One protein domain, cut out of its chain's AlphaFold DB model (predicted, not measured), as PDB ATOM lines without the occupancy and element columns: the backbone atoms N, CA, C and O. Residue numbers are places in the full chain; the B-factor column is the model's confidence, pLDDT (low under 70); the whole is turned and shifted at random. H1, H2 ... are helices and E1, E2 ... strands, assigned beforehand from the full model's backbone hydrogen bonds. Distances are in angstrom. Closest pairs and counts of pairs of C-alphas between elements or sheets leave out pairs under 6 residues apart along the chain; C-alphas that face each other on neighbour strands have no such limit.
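This is residues 834 to 1025 of the 1222 residues of an uncharacterized protein of Symbiodinium microadriaticum (UniProt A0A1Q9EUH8). The domain has two unequal halves: one is a small strand hairpin, E1 and E2, set among long loops with the short helices H2, H3 and H4, and the other is a cluster of four longer helices, H5 to H8, with the tiny sheet of E3 and E4 at its far end. H5 and H6 make a helical hairpin; H7 packs on H6 alone, at a steep tilt, the first residues of H8, 1005 to 1009, meet H5 near its beginning about perpendicular to it, and H1 with the first stretch lies off to one side. The 192 printed residues hold, in order, H1 E1 E2 H2 H3 H4 H5 H6 E3 H7 H8 E4; both two-stranded sheets are antiparallel. The class is mostly helix, with under half of the residues in named elements. The whole is compact, with a radius of gyration of the C-alphas of 17.3 A and spans of 58 by 41 by 29 A.

E1, residues 867 to 871, is 11.6 A long and begins with C-alpha 867 at (-16.975, 44.044, -51.022); E2 is residues 879 to 883, 12.3 A. H1 is residues 846 to 851, H2 904 to 908, H3 911 to 914 and H4 928 to 931. H5, residues 951 to 961, measures 14.9 A; H6, 966 to 978, 18.2 A; H7, 986 to 994, 12.1 A; H8, 1005 to 1017, 18.5 A. E3 is residues 981 to 983, and E4, 1022 to 1024, ends with C-alpha 1024 at (8.704, 34.704, -18.902).

E1 and E2 form a hairpin, with N 868 and O 882 2.8 A apart, within hydrogen-bond range. H2 is close to but not clearly touching H3, C-alphas 905 and 914 being closest at 7.0 A. H4 and H5 only just touch, with 3 pairs of C-alphas within 8 A, the closest 930 and 959 at 6.0 A. H5 is the hub. It touches H6 at a shallow tilt of 27 degrees, opposite ways, the closest C-alphas being 961 and 967, 5.6 A. H8 is about perpendicular to H5 at 87 degrees, and touches it with residues 1005 to 1009 alone, closest C-alphas 951 and 1009, 6.0 A. H7 touches H6 at a steep tilt of 65 degrees, closest C-alphas 969 and 993, 5.9 A. E3 and E4 are antiparallel, with N 982 and O 1023 2.9 A apart, within hydrogen-bond range. H1 touches no helix. Every O i to N i+4 pair is within range in H1, H2, H5, H6, H7 and H8; H3 and H4 are too short for one, and have 0 and 1 O i to N i+3 pairs within range.

The C-alphas of Ala 859 and Thr 1025 are farthest apart, at 58.4 A. The printed part has no cut. The links H1 to E1, E2 to H2, H3 to H4 and H4 to H5 are long. Mean pLDDT of the printed part is 86.4, with residues 835 to 838, 852 to 860 and 908 to 911 under 70.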
ATOM      1  N   GLY A 834      13.002  56.130 -52.495       85.31
ATOM      2  CA  GLY A 834      13.616  56.904 -51.413       85.31
ATOM      3  C   GLY A 834      13.407  56.301 -50.020       85.31
ATOM      4  O   GLY A 834      12.568  55.433 -49.799       85.31
ATOM      5  N   LYS A 835      14.215  56.761 -49.056       64.31
ATOM      6  CA  LYS A 835      14.426  56.086 -47.760       64.31
ATOM      7  C   LYS A 835      13.224  56.054 -46.807       64.31
ATOM      8  O   LYS A 835      13.258  55.276 -45.862       64.31
ATOM      9  N   ASP A 836      12.185  56.846 -47.046       64.06
ATOM     10  CA  ASP A 836      11.101  57.100 -46.084       64.06
ATOM     11  C   ASP A 836       9.983  56.028 -46.113       64.06
ATOM     12  O   ASP A 836       8.848  56.303 -45.734       64.06
ATOM     13  N   GLN A 837      10.267  54.830 -46.637       63.69
ATOM     14  CA  GLN A 837       9.272  53.786 -46.949       63.69
ATOM     15  C   GLN A 837       9.462  52.467 -46.176       63.69
ATOM     16  O   GLN A 837       8.573  51.626 -46.173       63.69
ATOM     17  N   VAL A 838      10.599  52.275 -45.496       64.81
ATOM     18  CA  VAL A 838      10.984  50.976 -44.891       64.81
ATOM     19  C   VAL A 838      10.171  50.609 -43.636       64.81
ATOM     20  O   VAL A 838      10.266  49.487 -43.167       64.81
ATOM     21  N   GLU A 839       9.406  51.542 -43.063       74.69
ATOM     22  CA  GLU A 839       8.857  51.400 -41.702       74.69
ATOM     23  C   GLU A 839       7.321  51.288 -41.633       74.69
ATOM     24  O   GLU A 839       6.789  51.260 -40.532       74.69
ATOM     25  N   ASN A 840       6.587  51.213 -42.756       80.75
ATOM     26  CA  ASN A 840       5.105  51.243 -42.768       80.75
ATOM     27  C   ASN A 840       4.432  50.180 -43.673       80.75
ATOM     28  O   ASN A 840       3.277  50.355 -44.058       80.75
ATOM     29  N   HIS A 841       5.134  49.123 -44.095       86.75
ATOM     30  CA  HIS A 841       4.720  48.194 -45.172       86.75
ATOM     31  C   HIS A 841       4.331  48.910 -46.495       86.75
ATOM     32  O   HIS A 841       3.743  48.310 -47.398       86.75
ATOM     33  N   GLU A 842       4.660  50.202 -46.638       84.69
ATOM     34  CA  GLU A 842       4.343  51.039 -47.798       84.69
ATOM     35  C   GLU A 842       5.360  50.788 -48.922       84.69
ATOM     36  O   GLU A 842       6.522  51.179 -48.847       84.69
ATOM     37  N   ILE A 843       4.908  50.146 -50.002       88.00
ATOM     38  CA  ILE A 843       5.718  49.878 -51.205       88.00
ATOM     39  C   ILE A 843       5.439  50.863 -52.357       88.00
ATOM     40  O   ILE A 843       5.817  50.603 -53.500       88.00
ATOM     41  N   ILE A 844       4.757  51.981 -52.077       87.31
ATOM     42  CA  ILE A 844       4.321  52.980 -53.065       87.31
ATOM     43  C   ILE A 844       4.679  54.379 -52.596       87.31
ATOM     44  O   ILE A 844       4.372  54.766 -51.475       87.31
ATOM     45  N   ALA A 845       5.243  55.175 -53.504       87.19
ATOM     46  CA  ALA A 845       5.760  56.489 -53.182       87.19
ATOM     47  C   ALA A 845       4.682  57.378 -52.558       87.19
ATOM     48  O   ALA A 845       3.616  57.603 -53.134       87.19
ATOM     49  N   LYS A 846       5.003  57.953 -51.400       84.06
ATOM     50  CA  LYS A 846       4.116  58.853 -50.661       84.06
ATOM     51  C   LYS A 846       3.554  59.994 -51.507       84.06
ATOM     52  O   LYS A 846       2.379  60.325 -51.399       84.06
ATOM     53  N   ASP A 847       4.366  60.563 -52.393       85.75
ATOM     54  CA  ASP A 847       3.913  61.642 -53.266       85.75
ATOM     55  C   ASP A 847       2.901  61.161 -54.321       85.75
ATOM     56  O   ASP A 847       2.054  61.948 -54.735       85.75
ATOM     57  N   LEU A 848       2.929  59.878 -54.701       83.31
ATOM     58  CA  LEU A 848       1.898  59.239 -55.513       83.31
ATOM     59  C   LEU A 848       0.625  58.982 -54.700       83.31
ATOM     60  O   LEU A 848      -0.469  59.242 -55.203       83.31
ATOM     61  N   LEU A 849       0.758  58.532 -53.445       79.75
ATOM     62  CA  LEU A 849      -0.374  58.425 -52.519       79.75
ATOM     63  C   LEU A 849      -1.066  59.788 -52.358       79.75
ATOM     64  O   LEU A 849      -2.291  59.829 -52.355       79.75
ATOM     65  N   ASP A 850      -0.319  60.895 -52.301       80.19
ATOM     66  CA  ASP A 850      -0.858  62.260 -52.206       80.19
ATOM     67  C   ASP A 850      -1.433  62.802 -53.533       80.19
ATOM     68  O   ASP A 850      -2.458  63.493 -53.522       80.19
ATOM     69  N   GLN A 851      -0.787  62.518 -54.674       74.62
ATOM     70  CA  GLN A 851      -1.142  63.076 -55.990       74.62
ATOM     71  C   GLN A 851      -2.249  62.325 -56.727       74.62
ATOM     72  O   GLN A 851      -2.977  62.960 -57.499       74.62
ATOM     73  N   ASN A 852      -2.366  61.001 -56.562       64.56
ATOM     74  CA  ASN A 852      -3.332  60.242 -57.350       64.56
ATOM     75  C   ASN A 852      -4.758  60.737 -57.062       64.56
ATOM     76  O   ASN A 852      -5.116  60.977 -55.900       64.56
ATOM     77  N   PRO A 853      -5.588  60.926 -58.108       57.66
ATOM     78  CA  PRO A 853      -6.922  61.469 -57.936       57.66
ATOM     79  C   PRO A 853      -7.706  60.592 -56.965       57.66
ATOM     80  O   PRO A 853      -7.615  59.365 -56.993       57.66
ATOM     81  N   LYS A 854      -8.506  61.232 -56.103       63.44
ATOM     82  CA  LYS A 854      -9.407  60.517 -55.193       63.44
ATOM     83  C   LYS A 854     -10.174  59.476 -56.003       63.44
ATOM     84  O   LYS A 854     -10.839  59.850 -56.969       63.44
ATOM     85  N   CYS A 855     -10.127  58.221 -55.554       63.59
ATOM     86  CA  CYS A 855     -10.713  57.005 -56.141       63.59
ATOM     87  C   CYS A 855     -12.213  57.049 -56.522       63.59
ATOM     88  O   CYS A 855     -12.798  56.035 -56.888       63.59
ATOM     89  N   PHE A 856     -12.846  58.210 -56.389       54.16
ATOM     90  CA  PHE A 856     -14.265  58.498 -56.497       54.16
ATOM     91  C   PHE A 856     -14.689  59.041 -57.877       54.16
ATOM     92  O   PHE A 856     -15.883  59.164 -58.134       54.16
ATOM     93  N   ALA A 857     -13.740  59.437 -58.736       55.12
ATOM     94  CA  ALA A 857     -14.036  60.074 -60.026       55.12
ATOM     95  C   ALA A 857     -14.398  59.072 -61.137       55.12
ATOM     96  O   ALA A 857     -15.341  59.299 -61.897       55.12
ATOM     97  N   ALA A 858     -13.677  57.955 -61.202       56.94
ATOM     98  CA  ALA A 858     -13.813  56.986 -62.274       56.94
ATOM     99  C   ALA A 858     -15.011  56.047 -62.031       56.94
ATOM    100  O   ALA A 858     -15.155  55.407 -60.990       56.94
ATOM    101  N   ALA A 859     -15.896  55.952 -63.025       61.22
ATOM    102  CA  ALA A 859     -17.232  55.370 -62.874       61.22
ATOM    103  C   ALA A 859     -17.279  53.839 -62.656       61.22
ATOM    104  O   ALA A 859     -18.375  53.291 -62.521       61.22
ATOM    105  N   ASN A 860     -16.132  53.150 -62.637       67.12
ATOM    106  CA  ASN A 860     -16.045  51.687 -62.724       67.12
ATOM    107  C   ASN A 860     -15.661  50.996 -61.399       67.12
ATOM    108  O   ASN A 860     -16.022  49.835 -61.211       67.12
ATOM    109  N   CYS A 861     -15.043  51.696 -60.436       73.88
ATOM    110  CA  CYS A 861     -15.021  51.255 -59.036       73.88
ATOM    111  C   CYS A 861     -16.399  51.535 -58.435       73.88
ATOM    112  O   CYS A 861     -16.649  52.586 -57.844       73.88
ATOM    113  N   LYS A 862     -17.311  50.577 -58.597       80.75
ATOM    114  CA  LYS A 862     -18.583  50.535 -57.873       80.75
ATOM    115  C   LYS A 862     -18.494  49.445 -56.805       80.75
ATOM    116  O   LYS A 862     -19.035  48.359 -57.025       80.75
ATOM    117  N   PRO A 863     -17.794  49.683 -55.682       83.38
ATOM    118  CA  PRO A 863     -17.821  48.740 -54.581       83.38
ATOM    119  C   PRO A 863     -19.254  48.608 -54.059       83.38
ATOM    120  O   PRO A 863     -19.985  49.594 -53.926       83.38
ATOM    121  N   ASN A 864     -19.654  47.375 -53.774       85.50
ATOM    122  CA  ASN A 864     -20.835  47.092 -52.973       85.50
ATOM    123  C   ASN A 864     -20.424  47.273 -51.493       85.50
ATOM    124  O   ASN A 864     -19.262  47.029 -51.165       85.50
ATOM    125  N   PRO A 865     -21.329  47.719 -50.602       83.62
ATOM    126  CA  PRO A 865     -21.146  47.666 -49.151       83.62
ATOM    127  C   PRO A 865     -20.266  46.521 -48.613       83.62
ATOM    128  O   PRO A 865     -19.350  46.756 -47.832       83.62
ATOM    129  N   ASN A 866     -20.479  45.291 -49.078       84.06
ATOM    130  CA  ASN A 866     -19.855  44.100 -48.483       84.06
ATOM    131  C   ASN A 866     -18.504  43.720 -49.115       84.06
ATOM    132  O   ASN A 866     -17.826  42.798 -48.659       84.06
ATOM    133  N   GLY A 867     -18.135  44.381 -50.211       84.06
ATOM    134  CA  GLY A 867     -16.975  44.044 -51.022       84.06
ATOM    135  C   GLY A 867     -17.138  44.464 -52.485       84.06
ATOM    136  O   GLY A 867     -18.213  44.869 -52.925       84.06
ATOM    137  N   GLY A 868     -16.095  44.304 -53.292       84.62
ATOM    138  CA  GLY A 868     -16.129  44.586 -54.728       84.62
ATOM    139  C   GLY A 868     -14.837  45.228 -55.226       84.62
ATOM    140  O   GLY A 868     -13.828  45.181 -54.529       84.62
ATOM    141  N   PRO A 869     -14.844  45.819 -56.434       86.25
ATOM    142  CA  PRO A 869     -13.707  46.576 -56.938       86.25
ATOM    143  C   PRO A 869     -13.578  47.890 -56.154       86.25
ATOM    144  O   PRO A 869     -14.334  48.836 -56.393       86.25
ATOM    145  N   TYR A 870     -12.613  47.952 -55.236       84.38
ATOM    146  CA  TYR A 870     -12.203  49.196 -54.585       84.38
ATOM    147  C   TYR A 870     -10.856  49.654 -55.132       84.38
ATOM    148  O   TYR A 870      -9.955  48.848 -55.353       84.38
ATOM    149  N   CYS A 871     -10.705  50.959 -55.315       81.81
ATOM    150  CA  CYS A 871      -9.448  51.579 -55.703       81.81
ATOM    151  C   CYS A 871      -8.640  51.783 -54.426       81.81
ATOM    152  O   CYS A 871      -9.032  52.574 -53.577       81.81
ATOM    153  N   SER A 872      -7.555  51.029 -54.269       80.19
ATOM    154  CA  SER A 872      -6.614  51.218 -53.163       80.19
ATOM    155  C   SER A 872      -5.430  52.036 -53.659       80.19
ATOM    156  O   SER A 872      -4.880  51.746 -54.729       80.19
ATOM    157  N   ARG A 873      -4.991  53.044 -52.897       77.31
ATOM    158  CA  ARG A 873      -3.777  53.793 -53.251       77.31
ATOM    159  C   ARG A 873      -2.528  52.929 -53.075       77.31
ATOM    160  O   ARG A 873      -1.575  53.126 -53.820       77.31
ATOM    161  N   GLN A 874      -2.585  51.911 -52.212       76.31
ATOM    162  CA  GLN A 874      -1.545  50.884 -52.020       76.31
ATOM    163  C   GLN A 874      -1.370  49.944 -53.223       76.31
ATOM    164  O   GLN A 874      -0.391  49.208 -53.284       76.31
ATOM    165  N   PHE A 875      -2.275  50.004 -54.203       72.31
ATOM    166  CA  PHE A 875      -2.120  49.374 -55.518       72.31
ATOM    167  C   PHE A 875      -2.018  50.431 -56.634       72.31
ATOM    168  O   PHE A 875      -2.441  50.212 -57.763       72.31
ATOM    169  N   GLY A 876      -1.524  51.635 -56.325       72.62
ATOM    170  CA  GLY A 876      -1.348  52.715 -57.302       72.62
ATOM    171  C   GLY A 876      -2.661  53.308 -57.827       72.62
ATOM    172  O   GLY A 876      -2.663  53.945 -58.875       72.62
ATOM    173  N   GLY A 877      -3.785  53.105 -57.130       74.88
ATOM    174  CA  GLY A 877      -5.118  53.518 -57.589       74.88
ATOM    175  C   GLY A 877      -5.845  52.480 -58.460       74.88
ATOM    176  O   GLY A 877      -6.913  52.769 -59.003       74.88
ATOM    177  N   VAL A 878      -5.303  51.267 -58.583       80.19
ATOM    178  CA  VAL A 878      -5.942  50.123 -59.254       80.19
ATOM    179  C   VAL A 878      -7.199  49.685 -58.492       80.19
ATOM    180  O   VAL A 878      -7.151  49.412 -57.289       80.19
ATOM    181  N   CYS A 879      -8.341  49.579 -59.191       81.31
ATOM    182  CA  CYS A 879      -9.500  48.869 -58.636       81.31
ATOM    183  C   CYS A 879      -9.149  47.396 -58.476       81.31
ATOM    184  O   CYS A 879      -8.854  46.731 -59.463       81.31
ATOM    185  N   THR A 880      -9.243  46.886 -57.258       83.44
ATOM    186  CA  THR A 880      -8.969  45.486 -56.937       83.44
ATOM    187  C   THR A 880     -10.210  44.892 -56.282       83.44
ATOM    188  O   THR A 880     -10.784  45.548 -55.405       83.44
ATOM    189  N   PRO A 881     -10.671  43.694 -56.682       86.56
ATOM    190  CA  PRO A 881     -11.717  43.001 -55.949       86.56
ATOM    191  C   PRO A 881     -11.196  42.642 -54.554       86.56
ATOM    192  O   PRO A 881     -10.290  41.824 -54.420       86.56
ATOM    193  N   CYS A 882     -11.764  43.251 -53.518       90.50
ATOM    194  CA  CYS A 882     -11.527  42.876 -52.127       90.50
ATOM    195  C   CYS A 882     -12.851  42.852 -51.349       90.50
ATOM    196  O   CYS A 882     -13.855  43.402 -51.810       90.50
ATOM    197  N   TYR A 883     -12.882  42.203 -50.185       93.25
ATOM    198  CA  TYR A 883     -14.071  42.169 -49.324       93.25
ATOM    199  C   TYR A 883     -13.786  42.634 -47.895       93.25
ATOM    200  O   TYR A 883     -12.651  42.585 -47.418       93.25
ATOM    201  N   ILE A 884     -14.841  43.072 -47.205       93.88
ATOM    202  CA  ILE A 884     -14.784  43.512 -45.808       93.88
ATOM    203  C   ILE A 884     -15.374  42.390 -44.933       93.88
ATOM    204  O   ILE A 884     -16.582  42.133 -45.018       93.88
ATOM    205  N   PRO A 885     -14.563  41.682 -44.118       95.06
ATOM    206  CA  PRO A 885     -15.064  40.635 -43.228       95.06
ATOM    207  C   PRO A 885     -16.049  41.181 -42.185       95.06
ATOM    208  O   PRO A 885     -15.945  42.335 -41.784       95.06
ATOM    209  N   GLY A 886     -17.000  40.343 -41.756       94.44
ATOM    210  CA  GLY A 886     -17.984  40.651 -40.703       94.44
ATOM    211  C   GLY A 886     -18.964  41.785 -41.011       94.44
ATOM    212  O   GLY A 886     -19.548  42.375 -40.099       94.44
ATOM    213  N   THR A 887     -19.182  42.080 -42.289       95.12
ATOM    214  CA  THR A 887     -20.346  42.841 -42.755       95.12
ATOM    215  C   THR A 887     -21.647  42.071 -42.481       95.12
ATOM    216  O   THR A 887     -21.650  40.844 -42.360       95.12
ATOM    217  N   GLN A 888     -22.757  42.795 -42.299       94.31
ATOM    218  CA  GLN A 888     -24.069  42.217 -41.978       94.31
ATOM    219  C   GLN A 888     -24.572  41.309 -43.108       94.31
ATOM    220  O   GLN A 888     -25.070  40.213 -42.848       94.31
ATOM    221  N   ASP A 889     -24.413  41.769 -44.346       92.31
ATOM    222  CA  ASP A 889     -24.638  40.988 -45.551       92.31
ATOM    223  C   ASP A 889     -23.272  40.424 -45.994       92.31
ATOM    224  O   ASP A 889     -22.359  41.204 -46.265       92.31
ATOM    225  N   PRO A 890     -23.062  39.098 -46.055       90.94
ATOM    226  CA  PRO A 890     -21.753  38.541 -46.382       90.94
ATOM    227  C   PRO A 890     -21.383  38.756 -47.857       90.94
ATOM    228  O   PRO A 890     -22.238  38.783 -48.746       90.94
ATOM    229  N   TYR A 891     -20.081  38.846 -48.135       93.25
ATOM    230  CA  TYR A 891     -19.568  38.773 -49.504       93.25
ATOM    231  C   TYR A 891     -19.779  37.368 -50.092       93.25
ATOM    232  O   TYR A 891     -19.742  36.379 -49.364       93.25
ATOM    233  N   LEU A 892     -19.998  37.266 -51.409       91.69
ATOM    234  CA  LEU A 892     -20.400  36.002 -52.051       91.69
ATOM    235  C   LEU A 892     -19.258  34.985 -52.213       91.69
ATOM    236  O   LEU A 892     -19.523  33.789 -52.251       91.69
ATOM    237  N   THR A 893     -18.008  35.443 -52.335       89.56
ATOM    238  CA  THR A 893     -16.839  34.586 -52.631       89.56
ATOM    239  C   THR A 893     -15.609  34.939 -51.771       89.56
ATOM    240  O   THR A 893     -14.542  35.216 -52.323       89.56
ATOM    241  N   PRO A 894     -15.722  34.984 -50.427       89.06
ATOM    242  CA  PRO A 894     -14.656  35.482 -49.546       89.06
ATOM    243  C   PRO A 894     -13.382  34.623 -49.589       89.06
ATOM    244  O   PRO A 894     -12.278  35.149 -49.459       89.06
ATOM    245  N   ASP A 895     -13.509  33.318 -49.834       86.19
ATOM    246  CA  ASP A 895     -12.372  32.390 -49.845       86.19
ATOM    247  C   ASP A 895     -11.364  32.743 -50.950       86.19
ATOM    248  O   ASP A 895     -10.169  32.865 -50.679       86.19
ATOM    249  N   ASN A 896     -11.866  33.047 -52.152       83.81
ATOM    250  CA  ASN A 896     -11.084  33.374 -53.352       83.81
ATOM    251  C   ASN A 896     -10.888  34.888 -53.564       83.81
ATOM    252  O   ASN A 896     -10.536  35.323 -54.653       83.81
ATOM    253  N   THR A 897     -11.187  35.709 -52.556       86.69
ATOM    254  CA  THR A 897     -11.041  37.170 -52.634       86.69
ATOM    255  C   THR A 897     -10.094  37.623 -51.518       86.69
ATOM    256  O   THR A 897     -10.162  37.076 -50.411       86.69
ATOM    257  N   PRO A 898      -9.173  38.576 -51.738       88.69
ATOM    258  CA  PRO A 898      -8.412  39.165 -50.643       88.69
ATOM    259  C   PRO A 898      -9.331  40.008 -49.748       88.69
ATOM    260  O   PRO A 898     -10.315  40.599 -50.203       88.69
ATOM    261  N   THR A 899      -9.007  40.097 -48.460       92.06
ATOM    262  CA  THR A 899      -9.606  41.118 -47.591       92.06
ATOM    263  C   THR A 899      -9.185  42.507 -48.079       92.06
ATOM    264  O   THR A 899      -8.162  42.642 -48.747       92.06
ATOM    265  N   CYS A 900      -9.960  43.553 -47.807       91.00
ATOM    266  CA  CYS A 900      -9.538  44.919 -48.125       91.00
ATOM    267  C   CYS A 900      -8.471  45.436 -47.136       91.00
ATOM    268  O   CYS A 900      -8.389  44.934 -46.019       91.00
ATOM    269  N   PRO A 901      -7.651  46.436 -47.498       90.81
ATOM    270  CA  PRO A 901      -6.731  47.069 -46.554       90.81
ATOM    271  C   PRO A 901      -7.471  47.925 -45.515       90.81
ATOM    272  O   PRO A 901      -8.493  48.529 -45.834       90.81
ATOM    273  N   PHE A 902      -6.956  48.052 -44.289       90.00
ATOM    274  CA  PHE A 902      -7.615  48.844 -43.232       90.00
ATOM    275  C   PHE A 902      -7.816  50.330 -43.597       90.00
ATOM    276  O   PHE A 902      -8.814  50.937 -43.211       90.00
ATOM    277  N   SER A 903      -6.905  50.910 -44.384       86.69
ATOM    278  CA  SER A 903      -6.918  52.319 -44.810       86.69
ATOM    279  C   SER A 903      -7.994  52.671 -45.854       86.69
ATOM    280  O   SER A 903      -8.221  53.852 -46.132       86.69
ATOM    281  N   LEU A 904      -8.686  51.671 -46.415       86.38
ATOM    282  CA  LEU A 904      -9.618  51.775 -47.548       86.38
ATOM    283  C   LEU A 904     -10.583  52.968 -47.476       86.38
ATOM    284  O   LEU A 904     -10.753  53.724 -48.435       86.38
ATOM    285  N   ILE A 905     -11.248  53.132 -46.332       81.88
ATOM    286  CA  ILE A 905     -12.324  54.120 -46.170       81.88
ATOM    287  C   ILE A 905     -11.763  55.539 -46.039       81.88
ATOM    288  O   ILE A 905     -12.381  56.495 -46.520       81.88
ATOM    289  N   GLU A 906     -10.568  55.671 -45.463       77.81
ATOM    290  CA  GLU A 906      -9.872  56.944 -45.285       77.81
ATOM    291  C   GLU A 906      -9.272  57.440 -46.605       77.81
ATOM    292  O   GLU A 906      -9.476  58.595 -46.990       77.81
ATOM    293  N   GLU A 907      -8.598  56.553 -47.341       71.94
ATOM    294  CA  GLU A 907      -7.953  56.869 -48.618       71.94
ATOM    295  C   GLU A 907      -8.951  57.298 -49.695       71.94
ATOM    296  O   GLU A 907      -8.711  58.243 -50.454       71.94
ATOM    297  N   MET A 908     -10.063  56.584 -49.822       62.72
ATOM    298  CA  MET A 908     -10.915  56.709 -51.002       62.72
ATOM    299  C   MET A 908     -11.985  57.806 -50.884       62.72
ATOM    300  O   MET A 908     -12.625  58.152 -51.880       62.72
ATOM    301  N   GLY A 909     -12.230  58.341 -49.682       60.59
ATOM    302  CA  GLY A 909     -13.334  59.273 -49.434       60.59
ATOM    303  C   GLY A 909     -14.727  58.643 -49.589       60.59
ATOM    304  O   GLY A 909     -15.703  59.375 -49.774       60.59
ATOM    305  N   VAL A 910     -14.852  57.308 -49.497       60.22
ATOM    306  CA  VAL A 910     -16.120  56.559 -49.665       60.22
ATOM    307  C   VAL A 910     -17.062  56.649 -48.468       60.22
ATOM    308  O   VAL A 910     -17.781  55.702 -48.164       60.22
ATOM    309  N   ALA A 911     -17.179  57.827 -47.855       64.19
ATOM    310  CA  ALA A 911     -18.220  58.103 -46.867       64.19
ATOM    311  C   ALA A 911     -19.618  57.661 -47.361       64.19
ATOM    312  O   ALA A 911     -20.423  57.192 -46.567       64.19
ATOM    313  N   GLY A 912     -19.889  57.722 -48.674       70.19
ATOM    314  CA  GLY A 912     -21.136  57.236 -49.280       70.19
ATOM    315  C   GLY A 912     -21.304  55.708 -49.406       70.19
ATOM    316  O   GLY A 912     -22.440  55.241 -49.400       70.19
ATOM    317  N   VAL A 913     -20.228  54.917 -49.512       71.06
ATOM    318  CA  VAL A 913     -20.322  53.435 -49.549       71.06
ATOM    319  C   VAL A 913     -20.208  52.871 -48.136       71.06
ATOM    320  O   VAL A 913     -21.011  52.021 -47.758       71.06
ATOM    321  N   ALA A 914     -19.322  53.441 -47.317       73.44
ATOM    322  CA  ALA A 914     -19.262  53.198 -45.880       73.44
ATOM    323  C   ALA A 914     -20.628  53.434 -45.210       73.44
ATOM    324  O   ALA A 914     -21.070  52.591 -44.443       73.44
ATOM    325  N   ALA A 915     -21.358  54.500 -45.572       79.88
ATOM    326  CA  ALA A 915     -22.698  54.785 -45.038       79.88
ATOM    327  C   ALA A 915     -23.784  53.747 -45.388       79.88
ATOM    328  O   ALA A 915     -24.843  53.751 -44.762       79.88
ATOM    329  N   ASN A 916     -23.556  52.889 -46.386       86.56
ATOM    330  CA  ASN A 916     -24.451  51.778 -46.727       86.56
ATOM    331  C   ASN A 916     -23.921  50.423 -46.235       86.56
ATOM    332  O   ASN A 916     -24.632  49.425 -46.329       86.56
ATOM    333  N   THR A 917     -22.690  50.384 -45.724       90.00
ATOM    334  CA  THR A 917     -22.092  49.183 -45.142       90.00
ATOM    335  C   THR A 917     -22.490  49.098 -43.687       90.00
ATOM    336  O   THR A 917     -22.388  50.087 -42.970       90.00
ATOM    337  N   LYS A 918     -22.951  47.923 -43.258       93.25
ATOM    338  CA  LYS A 918     -23.294  47.668 -41.861       93.25
ATOM    339  C   LYS A 918     -22.437  46.556 -41.309       93.25
ATOM    340  O   LYS A 918     -22.282  45.526 -41.965       93.25
ATOM    341  N   CYS A 919     -21.927  46.738 -40.102       94.69
ATOM    342  CA  CYS A 919     -21.186  45.688 -39.420       94.69
ATOM    343  C   CYS A 919     -22.121  44.747 -38.660       94.69
ATOM    344  O   CYS A 919     -23.099  45.168 -38.042       94.69
ATOM    345  N   LYS A 920     -21.802  43.451 -38.687       95.25
ATOM    346  CA  LYS A 920     -22.528  42.406 -37.954       95.25
ATOM    347  C   LYS A 920     -22.467  42.625 -36.437       95.25
ATOM    348  O   LYS A 920     -23.451  42.385 -35.740       95.25
ATOM    349  N   SER A 921     -21.334  43.118 -35.935       94.25
ATOM    350  CA  SER A 921     -21.197  43.679 -34.591       94.25
ATOM    351  C   SER A 921     -20.141  44.793 -34.559       94.25
ATOM    352  O   SER A 921     -19.525  45.118 -35.574       94.25
ATOM    353  N   LYS A 922     -19.942  45.390 -33.379       93.62
ATOM    354  CA  LYS A 922     -18.934  46.426 -33.103       93.62
ATOM    355  C   LYS A 922     -17.654  45.892 -32.444       93.62
ATOM    356  O   LYS A 922     -16.841  46.677 -31.951       93.62
ATOM    357  N   ARG A 923     -17.491  44.565 -32.426       93.75
ATOM    358  CA  ARG A 923     -16.285  43.883 -31.947       93.75
ATOM    359  C   ARG A 923     -15.204  43.901 -33.025       93.75
ATOM    360  O   ARG A 923     -15.505  43.706 -34.203       93.75
ATOM    361  N   SER A 924     -13.951  44.061 -32.617       93.88
ATOM    362  CA  SER A 924     -12.786  43.958 -33.501       93.88
ATOM    363  C   SER A 924     -12.650  42.559 -34.102       93.88
ATOM    364  O   SER A 924     -12.143  42.424 -35.211       93.88
ATOM    365  N   SER A 925     -13.127  41.523 -33.402       94.00
ATOM    366  CA  SER A 925     -13.145  40.136 -33.890       94.00
ATOM    367  C   SER A 925     -13.993  39.909 -35.145       94.00
ATOM    368  O   SER A 925     -13.650  39.040 -35.945       94.00
ATOM    369  N   ASP A 926     -15.041  40.709 -35.372       93.25
ATOM    370  CA  ASP A 926     -15.785  40.709 -36.643       93.25
ATOM    371  C   ASP A 926     -15.067  41.544 -37.732       93.25
ATOM    372  O   ASP A 926     -15.504  41.542 -38.876       93.25
ATOM    373  N   ILE A 927     -13.963  42.241 -37.424       94.62
ATOM    374  CA  ILE A 927     -13.135  43.077 -38.319       94.62
ATOM    375  C   ILE A 927     -13.832  44.314 -38.926       94.62
ATOM    376  O   ILE A 927     -13.214  45.373 -38.974       94.62
ATOM    377  N   CYS A 928     -15.088  44.238 -39.373       94.94
ATOM    378  CA  CYS A 928     -15.779  45.305 -40.114       94.94
ATOM    379  C   CYS A 928     -15.664  46.700 -39.470       94.94
ATOM    380  O   CYS A 928     -15.364  47.678 -40.157       94.94
ATOM    381  N   CYS A 929     -15.849  46.811 -38.149       92.81
ATOM    382  CA  CYS A 929     -15.827  48.113 -37.476       92.81
ATOM    383  C   CYS A 929     -14.436  48.778 -37.499       92.81
ATOM    384  O   CYS A 929     -14.342  50.000 -37.390       92.81
ATOM    385  N   LEU A 930     -13.359  48.000 -37.688       92.94
ATOM    386  CA  LEU A 930     -11.972  48.482 -37.716       92.94
ATOM    387  C   LEU A 930     -11.671  49.376 -38.927       92.94
ATOM    388  O   LEU A 930     -10.724  50.152 -38.891       92.94
ATOM    389  N   TYR A 931     -12.507  49.320 -39.966       91.12
ATOM    390  CA  TYR A 931     -12.458  50.232 -41.112       91.12
ATOM    391  C   TYR A 931     -13.120  51.600 -40.823       91.12
ATOM    392  O   TYR A 931     -13.138  52.468 -41.693       91.12
ATOM    393  N   GLY A 932     -13.718  51.803 -39.639       88.00
ATOM    394  CA  GLY A 932     -14.482  53.014 -39.295       88.00
ATOM    395  C   GLY A 932     -15.932  53.026 -39.807       88.00
ATOM    396  O   GLY A 932     -16.541  54.091 -39.940       88.00
ATOM    397  N   ILE A 933     -16.486  51.850 -40.121       85.69
ATOM    398  CA  ILE A 933     -17.882  51.656 -40.549       85.69
ATOM    399  C   ILE A 933     -18.820  51.744 -39.332       85.69
ATOM    400  O   ILE A 933     -18.463  51.320 -38.236       85.69
ATOM    401  N   ASP A 934     -20.022  52.308 -39.512       75.19
ATOM    402  CA  ASP A 934     -21.025  52.545 -38.450       75.19
ATOM    403  C   ASP A 934     -20.528  53.391 -37.245       75.19
ATOM    404  O   ASP A 934     -21.167  53.448 -36.185       75.19
ATOM    405  N   GLY A 935     -19.407  54.104 -37.409       74.12
ATOM    406  CA  GLY A 935     -18.768  54.930 -36.385       74.12
ATOM    407  C   GLY A 935     -17.525  54.263 -35.794       74.12
ATOM    408  O   GLY A 935     -16.723  53.681 -36.514       74.12
ATOM    409  N   LYS A 936     -17.334  54.383 -34.474       74.56
ATOM    410  CA  LYS A 936     -16.279  53.647 -33.762       74.56
ATOM    411  C   LYS A 936     -16.760  52.235 -33.402       74.56
ATOM    412  O   LYS A 936     -17.936  52.057 -33.057       74.56
ATOM    413  N   CYS A 937     -15.828  51.277 -33.403       83.75
ATOM    414  CA  CYS A 937     -15.934  50.044 -32.617       83.75
ATOM    415  C   CYS A 937     -16.236  50.356 -31.138       83.75
ATOM    416  O   CYS A 937     -16.104  51.498 -30.691       83.75
ATOM    417  N   ASP A 938     -16.587  49.340 -30.348       79.56
ATOM    418  CA  ASP A 938     -16.935  49.528 -28.928       79.56
ATOM    419  C   ASP A 938     -15.770  50.047 -28.050       79.56
ATOM    420  O   ASP A 938     -15.998  50.522 -26.937       79.56
ATOM    421  N   LYS A 939     -14.526  49.988 -28.548       76.00
ATOM    422  CA  LYS A 939     -13.307  50.504 -27.908       76.00
ATOM    423  C   LYS A 939     -12.617  51.528 -28.824       76.00
ATOM    424  O   LYS A 939     -12.748  51.470 -30.046       76.00
ATOM    425  N   ASP A 940     -11.877  52.462 -28.227       78.69
ATOM    426  CA  ASP A 940     -10.964  53.357 -28.947       78.69
ATOM    427  C   ASP A 940      -9.565  52.723 -28.998       78.69
ATOM    428  O   ASP A 940      -9.087  52.217 -27.983       78.69
ATOM    429  N   PHE A 941      -8.923  52.738 -30.167       79.94
ATOM    430  CA  PHE A 941      -7.634  52.077 -30.424       79.94
ATOM    431  C   PHE A 941      -6.504  53.061 -30.756       79.94
ATOM    432  O   PHE A 941      -5.435  52.653 -31.206       79.94
ATOM    433  N   ALA A 942      -6.735  54.364 -30.550       77.56
ATOM    434  CA  ALA A 942      -5.753  55.414 -30.823       77.56
ATOM    435  C   ALA A 942      -4.521  55.397 -29.887       77.56
ATOM    436  O   ALA A 942      -3.538  56.071 -30.182       77.56
ATOM    437  N   ASP A 943      -4.574  54.660 -28.772       78.00
ATOM    438  CA  ASP A 943      -3.455  54.470 -27.842       78.00
ATOM    439  C   ASP A 943      -3.354  52.990 -27.440       78.00
ATOM    440  O   ASP A 943      -4.057  52.525 -26.539       78.00
ATOM    441  N   GLY A 944      -2.452  52.260 -28.099       75.50
ATOM    442  CA  GLY A 944      -2.172  50.839 -27.885       75.50
ATOM    443  C   GLY A 944      -1.767  50.479 -26.452       75.50
ATOM    444  O   GLY A 944      -1.931  49.327 -26.053       75.50
ATOM    445  N   SER A 945      -1.317  51.445 -25.641       79.25
ATOM    446  CA  SER A 945      -1.032  51.217 -24.216       79.25
ATOM    447  C   SER A 945      -2.301  51.125 -23.355       79.25
ATOM    448  O   SER A 945      -2.295  50.495 -22.295       79.25
ATOM    449  N   GLN A 946      -3.423  51.691 -23.811       85.12
ATOM    450  CA  GLN A 946      -4.703  51.675 -23.089       85.12
ATOM    451  C   GLN A 946      -5.627  50.533 -23.527       85.12
ATOM    452  O   GLN A 946      -6.543  50.170 -22.788       85.12
ATOM    453  N   VAL A 947      -5.365  49.917 -24.681       90.62
ATOM    454  CA  VAL A 947      -6.164  48.801 -25.203       90.62
ATOM    455  C   VAL A 947      -5.993  47.541 -24.334       90.62
ATOM    456  O   VAL A 947      -4.941  47.313 -23.740       90.62
ATOM    457  N   THR A 948      -7.044  46.730 -24.215       94.25
ATOM    458  CA  THR A 948      -7.010  45.421 -23.542       94.25
ATOM    459  C   THR A 948      -6.069  44.455 -24.254       94.25
ATOM    460  O   THR A 948      -6.052  44.409 -25.473       94.25
ATOM    461  N   THR A 949      -5.335  43.634 -23.514       94.88
ATOM    462  CA  THR A 949      -4.372  42.628 -24.006       94.88
ATOM    463  C   THR A 949      -5.035  41.337 -24.518       94.88
ATOM    464  O   THR A 949      -4.458  40.255 -24.462       94.88
ATOM    465  N   ASP A 950      -6.264  41.453 -25.020       95.38
ATOM    466  CA  ASP A 950      -7.070  40.381 -25.604       95.38
ATOM    467  C   ASP A 950      -7.038  40.433 -27.146       95.38
ATOM    468  O   ASP A 950      -6.564  41.397 -27.751       95.38
ATOM    469  N   MET A 951      -7.606  39.412 -27.800       95.44
ATOM    470  CA  MET A 951      -7.772  39.375 -29.262       95.44
ATOM    471  C   MET A 951      -8.489  40.626 -29.807       95.44
ATOM    472  O   MET A 951      -8.138  41.130 -30.872       95.44
ATOM    473  N   GLU A 952      -9.485  41.150 -29.081       95.06
ATOM    474  CA  GLU A 952     -10.214  42.363 -29.478       95.06
ATOM    475  C   GLU A 952      -9.290  43.586 -29.539       95.06
ATOM    476  O   GLU A 952      -9.431  44.445 -30.414       95.06
ATOM    477  N   GLY A 953      -8.340  43.669 -28.609       94.44
ATOM    478  CA  GLY A 953      -7.346  44.718 -28.572       94.44
ATOM    479  C   GLY A 953      -6.231  44.553 -29.590       94.44
ATOM    480  O   GLY A 953      -5.887  45.525 -30.255       94.44
ATOM    481  N   TYR A 954      -5.736  43.331 -29.785       95.44
ATOM    482  CA  TYR A 954      -4.751  43.016 -30.823       95.44
ATOM    483  C   TYR A 954      -5.240  43.411 -32.216       95.44
ATOM    484  O   TYR A 954      -4.537  44.107 -32.943       95.44
ATOM    485  N   LEU A 955      -6.470  43.030 -32.571       94.81
ATOM    486  CA  LEU A 955      -7.069  43.389 -33.859       94.81
ATOM    487  C   LEU A 955      -7.328  44.901 -33.960       94.81
ATOM    488  O   LEU A 955      -7.106  45.492 -35.015       94.81
ATOM    489  N   GLY A 956      -7.726  45.536 -32.852       93.44
ATOM    490  CA  GLY A 956      -7.857  46.990 -32.749       93.44
ATOM    491  C   GLY A 956      -6.551  47.738 -33.025       93.44
ATOM    492  O   GLY A 956      -6.533  48.686 -33.806       93.44
ATOM    493  N   VAL A 957      -5.449  47.278 -32.429       93.50
ATOM    494  CA  VAL A 957      -4.111  47.853 -32.613       93.50
ATOM    495  C   VAL A 957      -3.521  47.494 -33.976       93.50
ATOM    496  O   VAL A 957      -2.894  48.341 -34.596       93.50
ATOM    497  N   MET A 958      -3.765  46.295 -34.509       92.94
ATOM    498  CA  MET A 958      -3.381  45.931 -35.879       92.94
ATOM    499  C   MET A 958      -3.993  46.896 -36.900       92.94
ATOM    500  O   MET A 958      -3.307  47.351 -37.813       92.94
ATOM    501  N   ALA A 959      -5.261  47.262 -36.702       91.44
ATOM    502  CA  ALA A 959      -5.951  48.219 -37.552       91.44
ATOM    503  C   ALA A 959      -5.437  49.661 -37.424       91.44
ATOM    504  O   ALA A 959      -5.653  50.441 -38.348       91.44
ATOM    505  N   THR A 960      -4.748  50.042 -36.340       89.56
ATOM    506  CA  THR A 960      -4.129  51.378 -36.200       89.56
ATOM    507  C   THR A 960      -2.628  51.394 -36.497       89.56
ATOM    508  O   THR A 960      -2.111  52.432 -36.911       89.56
ATOM    509  N   ALA A 961      -1.947  50.248 -36.395       86.44
ATOM    510  CA  ALA A 961      -0.512  50.095 -36.633       86.44
ATOM    511  C   ALA A 961      -0.077  50.501 -38.052       86.44
ATOM    512  O   ALA A 961       1.030  51.000 -38.216       86.44
ATOM    513  N   HIS A 962      -0.970  50.416 -39.047       82.75
ATOM    514  CA  HIS A 962      -0.702  50.906 -40.408       82.75
ATOM    515  C   HIS A 962      -0.474  52.419 -40.525       82.75
ATOM    516  O   HIS A 962      -0.074  52.894 -41.583       82.75
ATOM    517  N   LYS A 963      -0.741  53.185 -39.461       85.44
ATOM    518  CA  LYS A 963      -0.460  54.629 -39.381       85.44
ATOM    519  C   LYS A 963       0.685  54.957 -38.434       85.44
ATOM    520  O   LYS A 963       1.273  56.031 -38.535       85.44
ATOM    521  N   ASP A 964       0.912  54.080 -37.463       89.25
ATOM    522  CA  ASP A 964       1.901  54.225 -36.407       89.25
ATOM    523  C   ASP A 964       2.292  52.825 -35.884       89.25
ATOM    524  O   ASP A 964       1.640  52.291 -34.977       89.25
ATOM    525  N   PRO A 965       3.358  52.214 -36.433       88.12
ATOM    526  CA  PRO A 965       3.837  50.890 -36.026       88.12
ATOM    527  C   PRO A 965       4.167  50.791 -34.527       88.12
ATOM    528  O   PRO A 965       4.120  49.704 -33.942       88.12
ATOM    529  N   ILE A 966       4.454  51.928 -33.874       91.44
ATOM    530  CA  ILE A 966       4.756  52.004 -32.440       91.44
ATOM    531  C   ILE A 966       3.550  51.539 -31.606       91.44
ATOM    532  O   ILE A 966       3.734  51.000 -30.514       91.44
ATOM    533  N   GLN A 967       2.319  51.649 -32.120       92.50
ATOM    534  CA  GLN A 967       1.125  51.159 -31.424       92.50
ATOM    535  C   GLN A 967       1.177  49.642 -31.194       92.50
ATOM    536  O   GLN A 967       0.898  49.194 -30.080       92.50
ATOM    537  N   MET A 968       1.615  48.859 -32.191       94.31
ATOM    538  CA  MET A 968       1.785  47.408 -32.035       94.31
ATOM    539  C   MET A 968       2.940  47.081 -31.076       94.31
ATOM    540  O   MET A 968       2.822  46.158 -30.271       94.31
ATOM    541  N   PHE A 969       4.017  47.875 -31.074       95.19
ATOM    542  CA  PHE A 969       5.131  47.701 -30.128       95.19
ATOM    543  C   PHE A 969       4.711  47.956 -28.676       95.19
ATOM    544  O   PHE A 969       5.047  47.175 -27.780       95.19
ATOM    545  N   ASN A 970       3.940  49.019 -28.445       95.06
ATOM    546  CA  ASN A 970       3.380  49.344 -27.135       95.06
ATOM    547  C   ASN A 970       2.425  48.242 -26.654       95.06
ATOM    548  O   ASN A 970       2.505  47.825 -25.498       95.06
ATOM    549  N   PHE A 971       1.569  47.737 -27.547       95.81
ATOM    550  CA  PHE A 971       0.654  46.633 -27.262       95.81
ATOM    551  C   PHE A 971       1.394  45.335 -26.908       95.81
ATOM    552  O   PHE A 971       1.112  44.741 -25.869       95.81
ATOM    553  N   ALA A 972       2.380  44.923 -27.710       96.50
ATOM    554  CA  ALA A 972       3.178  43.727 -27.440       96.50
ATOM    555  C   ALA A 972       3.966  43.850 -26.127       96.50
ATOM    556  O   ALA A 972       3.944  42.936 -25.307       96.50
ATOM    557  N   THR A 973       4.585  45.007 -25.873       96.56
ATOM    558  CA  THR A 973       5.291  45.283 -24.610       96.56
ATOM    559  C   THR A 973       4.354  45.174 -23.404       96.56
ATOM    560  O   THR A 973       4.719  44.568 -22.396       96.56
ATOM    561  N   LYS A 974       3.130  45.708 -23.507       96.19
ATOM    562  CA  LYS A 974       2.102  45.588 -22.467       96.19
ATOM    563  C   LYS A 974       1.657  44.139 -22.264       96.19
ATOM    564  O   LYS A 974       1.603  43.679 -21.128       96.19
ATOM    565  N   TRP A 975       1.384  43.412 -23.348       97.19
ATOM    566  CA  TRP A 975       0.991  42.002 -23.299       97.19
ATOM    567  C   TRP A 975       2.056  41.141 -22.606       97.19
ATOM    568  O   TRP A 975       1.731  40.346 -21.726       97.19
ATOM    569  N   ILE A 976       3.333  41.361 -22.929       97.19
ATOM    570  CA  ILE A 976       4.474  40.707 -22.278       97.19
ATOM    571  C   ILE A 976       4.491  41.008 -20.770       97.19
ATOM    572  O   ILE A 976       4.581  40.080 -19.968       97.19
ATOM    573  N   GLN A 977       4.354  42.278 -20.370       96.06
ATOM    574  CA  GLN A 977       4.365  42.688 -18.957       96.06
ATOM    575  C   GLN A 977       3.208  42.082 -18.149       96.06
ATOM    576  O   GLN A 977       3.422  41.598 -17.036       96.06
ATOM    577  N   GLU A 978       1.992  42.082 -18.701       96.06
ATOM    578  CA  GLU A 978       0.807  41.520 -18.040       96.06
ATOM    579  C   GLU A 978       0.880  39.989 -17.903       96.06
ATOM    580  O   GLU A 978       0.363  39.445 -16.930       96.06
ATOM    581  N   ASN A 979       1.611  39.306 -18.793       95.94
ATOM    582  CA  ASN A 979       1.897  37.868 -18.715       95.94
ATOM    583  C   ASN A 979       3.218  37.537 -17.979       95.94
ATOM    584  O   ASN A 979       3.780  36.457 -18.152       95.94
ATOM    585  N   HIS A 980       3.725  38.446 -17.135       95.88
ATOM    586  CA  HIS A 980       4.945  38.265 -16.324       95.88
ATOM    587  C   HIS A 980       6.241  38.012 -17.127       95.88
ATOM    588  O   HIS A 980       7.182  37.373 -16.635       95.88
ATOM    589  N   GLY A 981       6.302  38.523 -18.357       95.56
ATOM    590  CA  GLY A 981       7.491  38.533 -19.200       95.56
ATOM    591  C   GLY A 981       8.331  39.809 -19.069       95.56
ATOM    592  O   GLY A 981       7.828  40.894 -18.777       95.56
ATOM    593  N   GLU A 982       9.630  39.675 -19.325       96.44
ATOM    594  CA  GLU A 982      10.600  40.769 -19.435       96.44
ATOM    595  C   GLU A 982      11.180  40.810 -20.858       96.44
ATOM    596  O   GLU A 982      11.615  39.783 -21.384       96.44
ATOM    597  N   VAL A 983      11.203  41.990 -21.487       97.25
ATOM    598  CA  VAL A 983      11.801  42.191 -22.819       97.25
ATOM    599  C   VAL A 983      13.318  42.322 -22.677       97.25
ATOM    600  O   VAL A 983      13.804  43.319 -22.147       97.25
ATOM    601  N   LEU A 984      14.062  41.332 -23.169       97.38
ATOM    602  CA  LEU A 984      15.529  41.293 -23.114       97.38
ATOM    603  C   LEU A 984      16.191  42.110 -24.234       97.38
ATOM    604  O   LEU A 984      17.284  42.638 -24.047       97.38
ATOM    605  N   ASP A 985      15.549  42.190 -25.402       97.19
ATOM    606  CA  ASP A 985      16.065  42.870 -26.596       97.19
ATOM    607  C   ASP A 985      14.921  43.629 -27.284       97.19
ATOM    608  O   ASP A 985      14.042  43.040 -27.917       97.19
ATOM    609  N   GLN A 986      14.903  44.955 -27.107       96.12
ATOM    610  CA  GLN A 986      13.835  45.804 -27.640       96.12
ATOM    611  C   GLN A 986      13.861  45.911 -29.162       96.12
ATOM    612  O   GLN A 986      12.806  46.119 -29.756       96.12
ATOM    613  N   ASP A 987      15.026  45.801 -29.799       94.31
ATOM    614  CA  ASP A 987      15.136  46.005 -31.243       94.31
ATOM    615  C   ASP A 987      14.700  44.746 -32.001       94.31
ATOM    616  O   ASP A 987      13.983  44.862 -32.994       94.31
ATOM    617  N   LYS A 988      14.981  43.548 -31.465       94.12
ATOM    618  CA  LYS A 988      14.347  42.308 -31.949       94.12
ATOM    619  C   LYS A 988      12.839  42.284 -31.723       94.12
ATOM    620  O   LYS A 988      12.115  41.828 -32.602       94.12
ATOM    621  N   LEU A 989      12.359  42.785 -30.578       95.38
ATOM    622  CA  LEU A 989      10.917  42.881 -30.351       95.38
ATOM    623  C   LEU A 989      10.264  43.833 -31.363       95.38
ATOM    624  O   LEU A 989       9.230  43.474 -31.905       95.38
ATOM    625  N   LYS A 990      10.857  45.001 -31.658       93.19
ATOM    626  CA  LYS A 990      10.348  45.919 -32.699       93.19
ATOM    627  C   LYS A 990      10.274  45.255 -34.072       93.19
ATOM    628  O   LYS A 990       9.260  45.423 -34.738       93.19
ATOM    629  N   ASP A 991      11.313  44.521 -34.472       91.00
ATOM    630  CA  ASP A 991      11.348  43.808 -35.756       91.00
ATOM    631  C   ASP A 991      10.241  42.741 -35.824       91.00
ATOM    632  O   ASP A 991       9.402  42.792 -36.715       91.00
ATOM    633  N   GLU A 992      10.114  41.843 -34.839       92.25
ATOM    634  CA  GLU A 992       9.027  40.846 -34.854       92.25
ATOM    635  C   GLU A 992       7.632  41.499 -34.839       92.25
ATOM    636  O   GLU A 992       6.749  41.102 -35.597       92.25
ATOM    637  N   VAL A 993       7.442  42.528 -34.010       92.50
ATOM    638  CA  VAL A 993       6.202  43.314 -33.907       92.50
ATOM    639  C   VAL A 993       5.842  43.984 -35.230       92.50
ATOM    640  O   VAL A 993       4.663  44.041 -35.587       92.50
ATOM    641  N   TYR A 994       6.835  44.472 -35.972       90.88
ATOM    642  CA  TYR A 994       6.640  45.025 -37.307       90.88
ATOM    643  C   TYR A 994       6.025  43.987 -38.259       90.88
ATOM    644  O   TYR A 994       5.093  44.301 -38.998       90.88
ATOM    645  N   TRP A 995       6.446  42.724 -38.147       89.94
ATOM    646  CA  TRP A 995       5.905  41.581 -38.895       89.94
ATOM    647  C   TRP A 995       4.651  40.927 -38.281       89.94
ATOM    648  O   TRP A 995       4.177  39.906 -38.798       89.94
ATOM    649  N   MET A 996       4.121  41.458 -37.174       88.88
ATOM    650  CA  MET A 996       2.868  41.003 -36.552       88.88
ATOM    651  C   MET A 996       1.650  41.778 -37.058       88.88
ATOM    652  O   MET A 996       0.569  41.200 -37.177       88.88
ATOM    653  N   TRP A 997       1.803  43.062 -37.387       89.94
ATOM    654  CA  TRP A 997       0.738  43.821 -38.035       89.94
ATOM    655  C   TRP A 997       0.805  43.684 -39.561       89.94
ATOM    656  O   TRP A 997       1.843  43.368 -40.139       89.94
ATOM    657  N   ARG A 998      -0.341  43.876 -40.218       88.38
ATOM    658  CA  ARG A 998      -0.488  43.781 -41.674       88.38
ATOM    659  C   ARG A 998      -1.420  44.881 -42.158       88.38
ATOM    660  O   ARG A 998      -2.348  45.267 -41.451       88.38
ATOM    661  N   ILE A 999      -1.205  45.334 -43.389       86.88
ATOM    662  CA  ILE A 999      -2.081  46.304 -44.062       86.88
ATOM    663  C   ILE A 999      -3.505  45.744 -44.245       86.88
ATOM    664  O   ILE A 999      -4.491  46.478 -44.145       86.88
ATOM    665  N   HIS A1000      -3.607  44.439 -44.501       89.31
ATOM    666  CA  HIS A1000      -4.857  43.707 -44.683       89.31
ATOM    667  C   HIS A1000      -5.189  42.888 -43.421       89.31
ATOM    668  O   HIS A1000      -4.286  42.259 -42.861       89.31
ATOM    669  N   PRO A1001      -6.462  42.818 -42.981       90.44
ATOM    670  CA  PRO A1001      -6.848  41.998 -41.845       90.44
ATOM    671  C   PRO A1001      -6.700  40.503 -42.170       90.44
ATOM    672  O   PRO A1001      -6.989  40.086 -43.302       90.44
ATOM    673  N   PRO A1002      -6.318  39.674 -41.183       91.00
ATOM    674  CA  PRO A1002      -6.199  38.231 -41.352       91.00
ATOM    675  C   PRO A1002      -7.560  37.593 -41.652       91.00
ATOM    676  O   PRO A1002      -8.562  37.913 -41.012       91.00
ATOM    677  N   LYS A1003      -7.591  36.617 -42.573       89.12
ATOM    678  CA  LYS A1003      -8.801  35.816 -42.852       89.12
ATOM    679  C   LYS A1003      -9.267  34.996 -41.635       89.12
ATOM    680  O   LYS A1003     -10.459  34.740 -41.504       89.12
ATOM    681  N   ALA A1004      -8.344  34.622 -40.744       92.31
ATOM    682  CA  ALA A1004      -8.604  33.880 -39.509       92.31
ATOM    683  C   ALA A1004      -8.079  34.665 -38.281       92.31
ATOM    684  O   ALA A1004      -6.926  34.483 -37.885       92.31
ATOM    685  N   PRO A1005      -8.893  35.550 -37.670       92.81
ATOM    686  CA  PRO A1005      -8.429  36.458 -36.612       92.81
ATOM    687  C   PRO A1005      -7.943  35.741 -35.350       92.81
ATOM    688  O   PRO A1005      -6.932  36.134 -34.777       92.81
ATOM    689  N   LEU A1006      -8.626  34.658 -34.961       94.31
ATOM    690  CA  LEU A1006      -8.251  33.837 -33.808       94.31
ATOM    691  C   LEU A1006      -6.884  33.170 -34.014       94.31
ATOM    692  O   LEU A1006      -6.010  33.304 -33.168       94.31
ATOM    693  N   GLN A1007      -6.660  32.546 -35.174       94.56
ATOM    694  CA  GLN A1007      -5.378  31.919 -35.502       94.56
ATOM    695  C   GLN A1007      -4.238  32.950 -35.565       94.56
ATOM    696  O   GLN A1007      -3.126  32.674 -35.119       94.56
ATOM    697  N   ALA A1008      -4.501  34.154 -36.085       92.19
ATOM    698  CA  ALA A1008      -3.525  35.244 -36.099       92.19
ATOM    699  C   ALA A1008      -3.186  35.757 -34.686       92.19
ATOM    700  O   ALA A1008      -2.055  36.178 -34.449       92.19
ATOM    701  N   TRP A1009      -4.143  35.712 -33.756       95.69
ATOM    702  CA  TRP A1009      -3.937  36.027 -32.342       95.69
ATOM    703  C   TRP A1009      -3.154  34.928 -31.610       95.69
ATOM    704  O   TRP A1009      -2.151  35.223 -30.970       95.69
ATOM    705  N   GLU A1010      -3.530  33.660 -31.779       95.75
ATOM    706  CA  GLU A1010      -2.800  32.510 -31.222       95.75
ATOM    707  C   GLU A1010      -1.346  32.472 -31.724       95.75
ATOM    708  O   GLU A1010      -0.422  32.234 -30.949       95.75
ATOM    709  N   THR A1011      -1.126  32.784 -33.008       93.62
ATOM    710  CA  THR A1011       0.220  32.903 -33.597       93.62
ATOM    711  C   THR A1011       1.006  34.063 -32.980       93.62
ATOM    712  O   THR A1011       2.183  33.901 -32.680       93.62
ATOM    713  N   PHE A1012       0.371  35.215 -32.733       95.19
ATOM    714  CA  PHE A1012       1.004  36.345 -32.043       95.19
ATOM    715  C   PHE A1012       1.461  35.965 -30.625       95.19
ATOM    716  O   PHE A1012       2.620  36.200 -30.282       95.19
ATOM    717  N   GLN A1013       0.585  35.339 -29.830       96.25
ATOM    718  CA  GLN A1013       0.915  34.900 -28.469       96.25
ATOM    719  C   GLN A1013       2.081  33.907 -28.491       96.25
ATOM    720  O   GLN A1013       3.095  34.120 -27.826       96.25
ATOM    721  N   LYS A1014       1.970  32.873 -29.334       95.69
ATOM    722  CA  LYS A1014       2.984  31.828 -29.488       95.69
ATOM    723  C   LYS A1014       4.343  32.392 -29.911       95.69
ATOM    724  O   LYS A1014       5.354  32.033 -29.316       95.69
ATOM    725  N   ASN A1015       4.379  33.291 -30.899       93.94
ATOM    726  CA  ASN A1015       5.627  33.898 -31.367       93.94
ATOM    727  C   ASN A1015       6.339  34.681 -30.256       93.94
ATOM    728  O   ASN A1015       7.566  34.653 -30.197       93.94
ATOM    729  N   LEU A1016       5.598  35.362 -29.374       95.94
ATOM    730  CA  LEU A1016       6.182  36.065 -28.228       95.94
ATOM    731  C   LEU A1016       6.627  35.096 -27.121       95.94
ATOM    732  O   LEU A1016       7.733  35.254 -26.605       95.94
ATOM    733  N   GLU A1017       5.828  34.074 -26.804       95.56
ATOM    734  CA  GLU A1017       6.143  33.042 -25.799       95.56
ATOM    735  C   GLU A1017       7.377  32.200 -26.158       95.56
ATOM    736  O   GLU A1017       8.205  31.918 -25.293       95.56
ATOM    737  N   GLU A1018       7.531  31.833 -27.433       95.25
ATOM    738  CA  GLU A1018       8.672  31.059 -27.942       95.25
ATOM    739  C   GLU A1018       9.899  31.937 -28.272       95.25
ATOM    740  O   GLU A1018      10.964  31.417 -28.623       95.25
ATOM    741  N   SER A1019       9.791  33.268 -28.162       95.31
ATOM    742  CA  SER A1019      10.876  34.177 -28.540       95.31
ATOM    743  C   SER A1019      12.063  34.153 -27.569       95.31
ATOM    744  O   SER A1019      11.934  34.290 -26.357       95.31
ATOM    745  N   SER A1020      13.281  34.090 -28.115       96.12
ATOM    746  CA  SER A1020      14.521  34.130 -27.314       96.12
ATOM    747  C   SER A1020      14.837  35.496 -26.681       96.12
ATOM    748  O   SER A1020      15.771  35.604 -25.886       96.12
ATOM    749  N   TYR A1021      14.095  36.544 -27.048       95.50
ATOM    750  CA  TYR A1021      14.265  37.918 -26.566       95.50
ATOM    751  C   TYR A1021      13.183  38.356 -25.568       95.50
ATOM    752  O   TYR A1021      13.215  39.501 -25.111       95.50
ATOM    753  N   VAL A1022      12.272  37.463 -25.181       95.88
ATOM    754  CA  VAL A1022      11.360  37.666 -24.052       95.88
ATOM    755  C   VAL A1022      11.607  36.575 -23.016       95.88
ATOM    756  O   VAL A1022      11.791  35.406 -23.343       95.88
ATOM    757  N   LYS A1023      11.639  36.952 -21.738       95.62
ATOM    758  CA  LYS A1023      11.828  36.019 -20.628       95.62
ATOM    759  C   LYS A1023      10.607  36.006 -19.726       95.62
ATOM    760  O   LYS A1023      10.415  36.920 -18.928       95.62
ATOM    761  N   TYR A1024       9.831  34.935 -19.799       94.25
ATOM    762  CA  TYR A1024       8.704  34.704 -18.902       94.25
ATOM    763  C   TYR A1024       9.189  34.202 -17.544       94.25
ATOM    764  O   TYR A1024       9.909  33.205 -17.445       94.25
ATOM    765  N   THR A1025       8.802  34.897 -16.476       90.06
ATOM    766  CA  THR A1025       9.088  34.443 -15.115       90.06
ATOM    767  C   THR A1025       8.015  33.445 -14.701       90.06
ATOM    768  O   THR A1025       6.899  33.838 -14.361       90.06
TER     769      THR A1025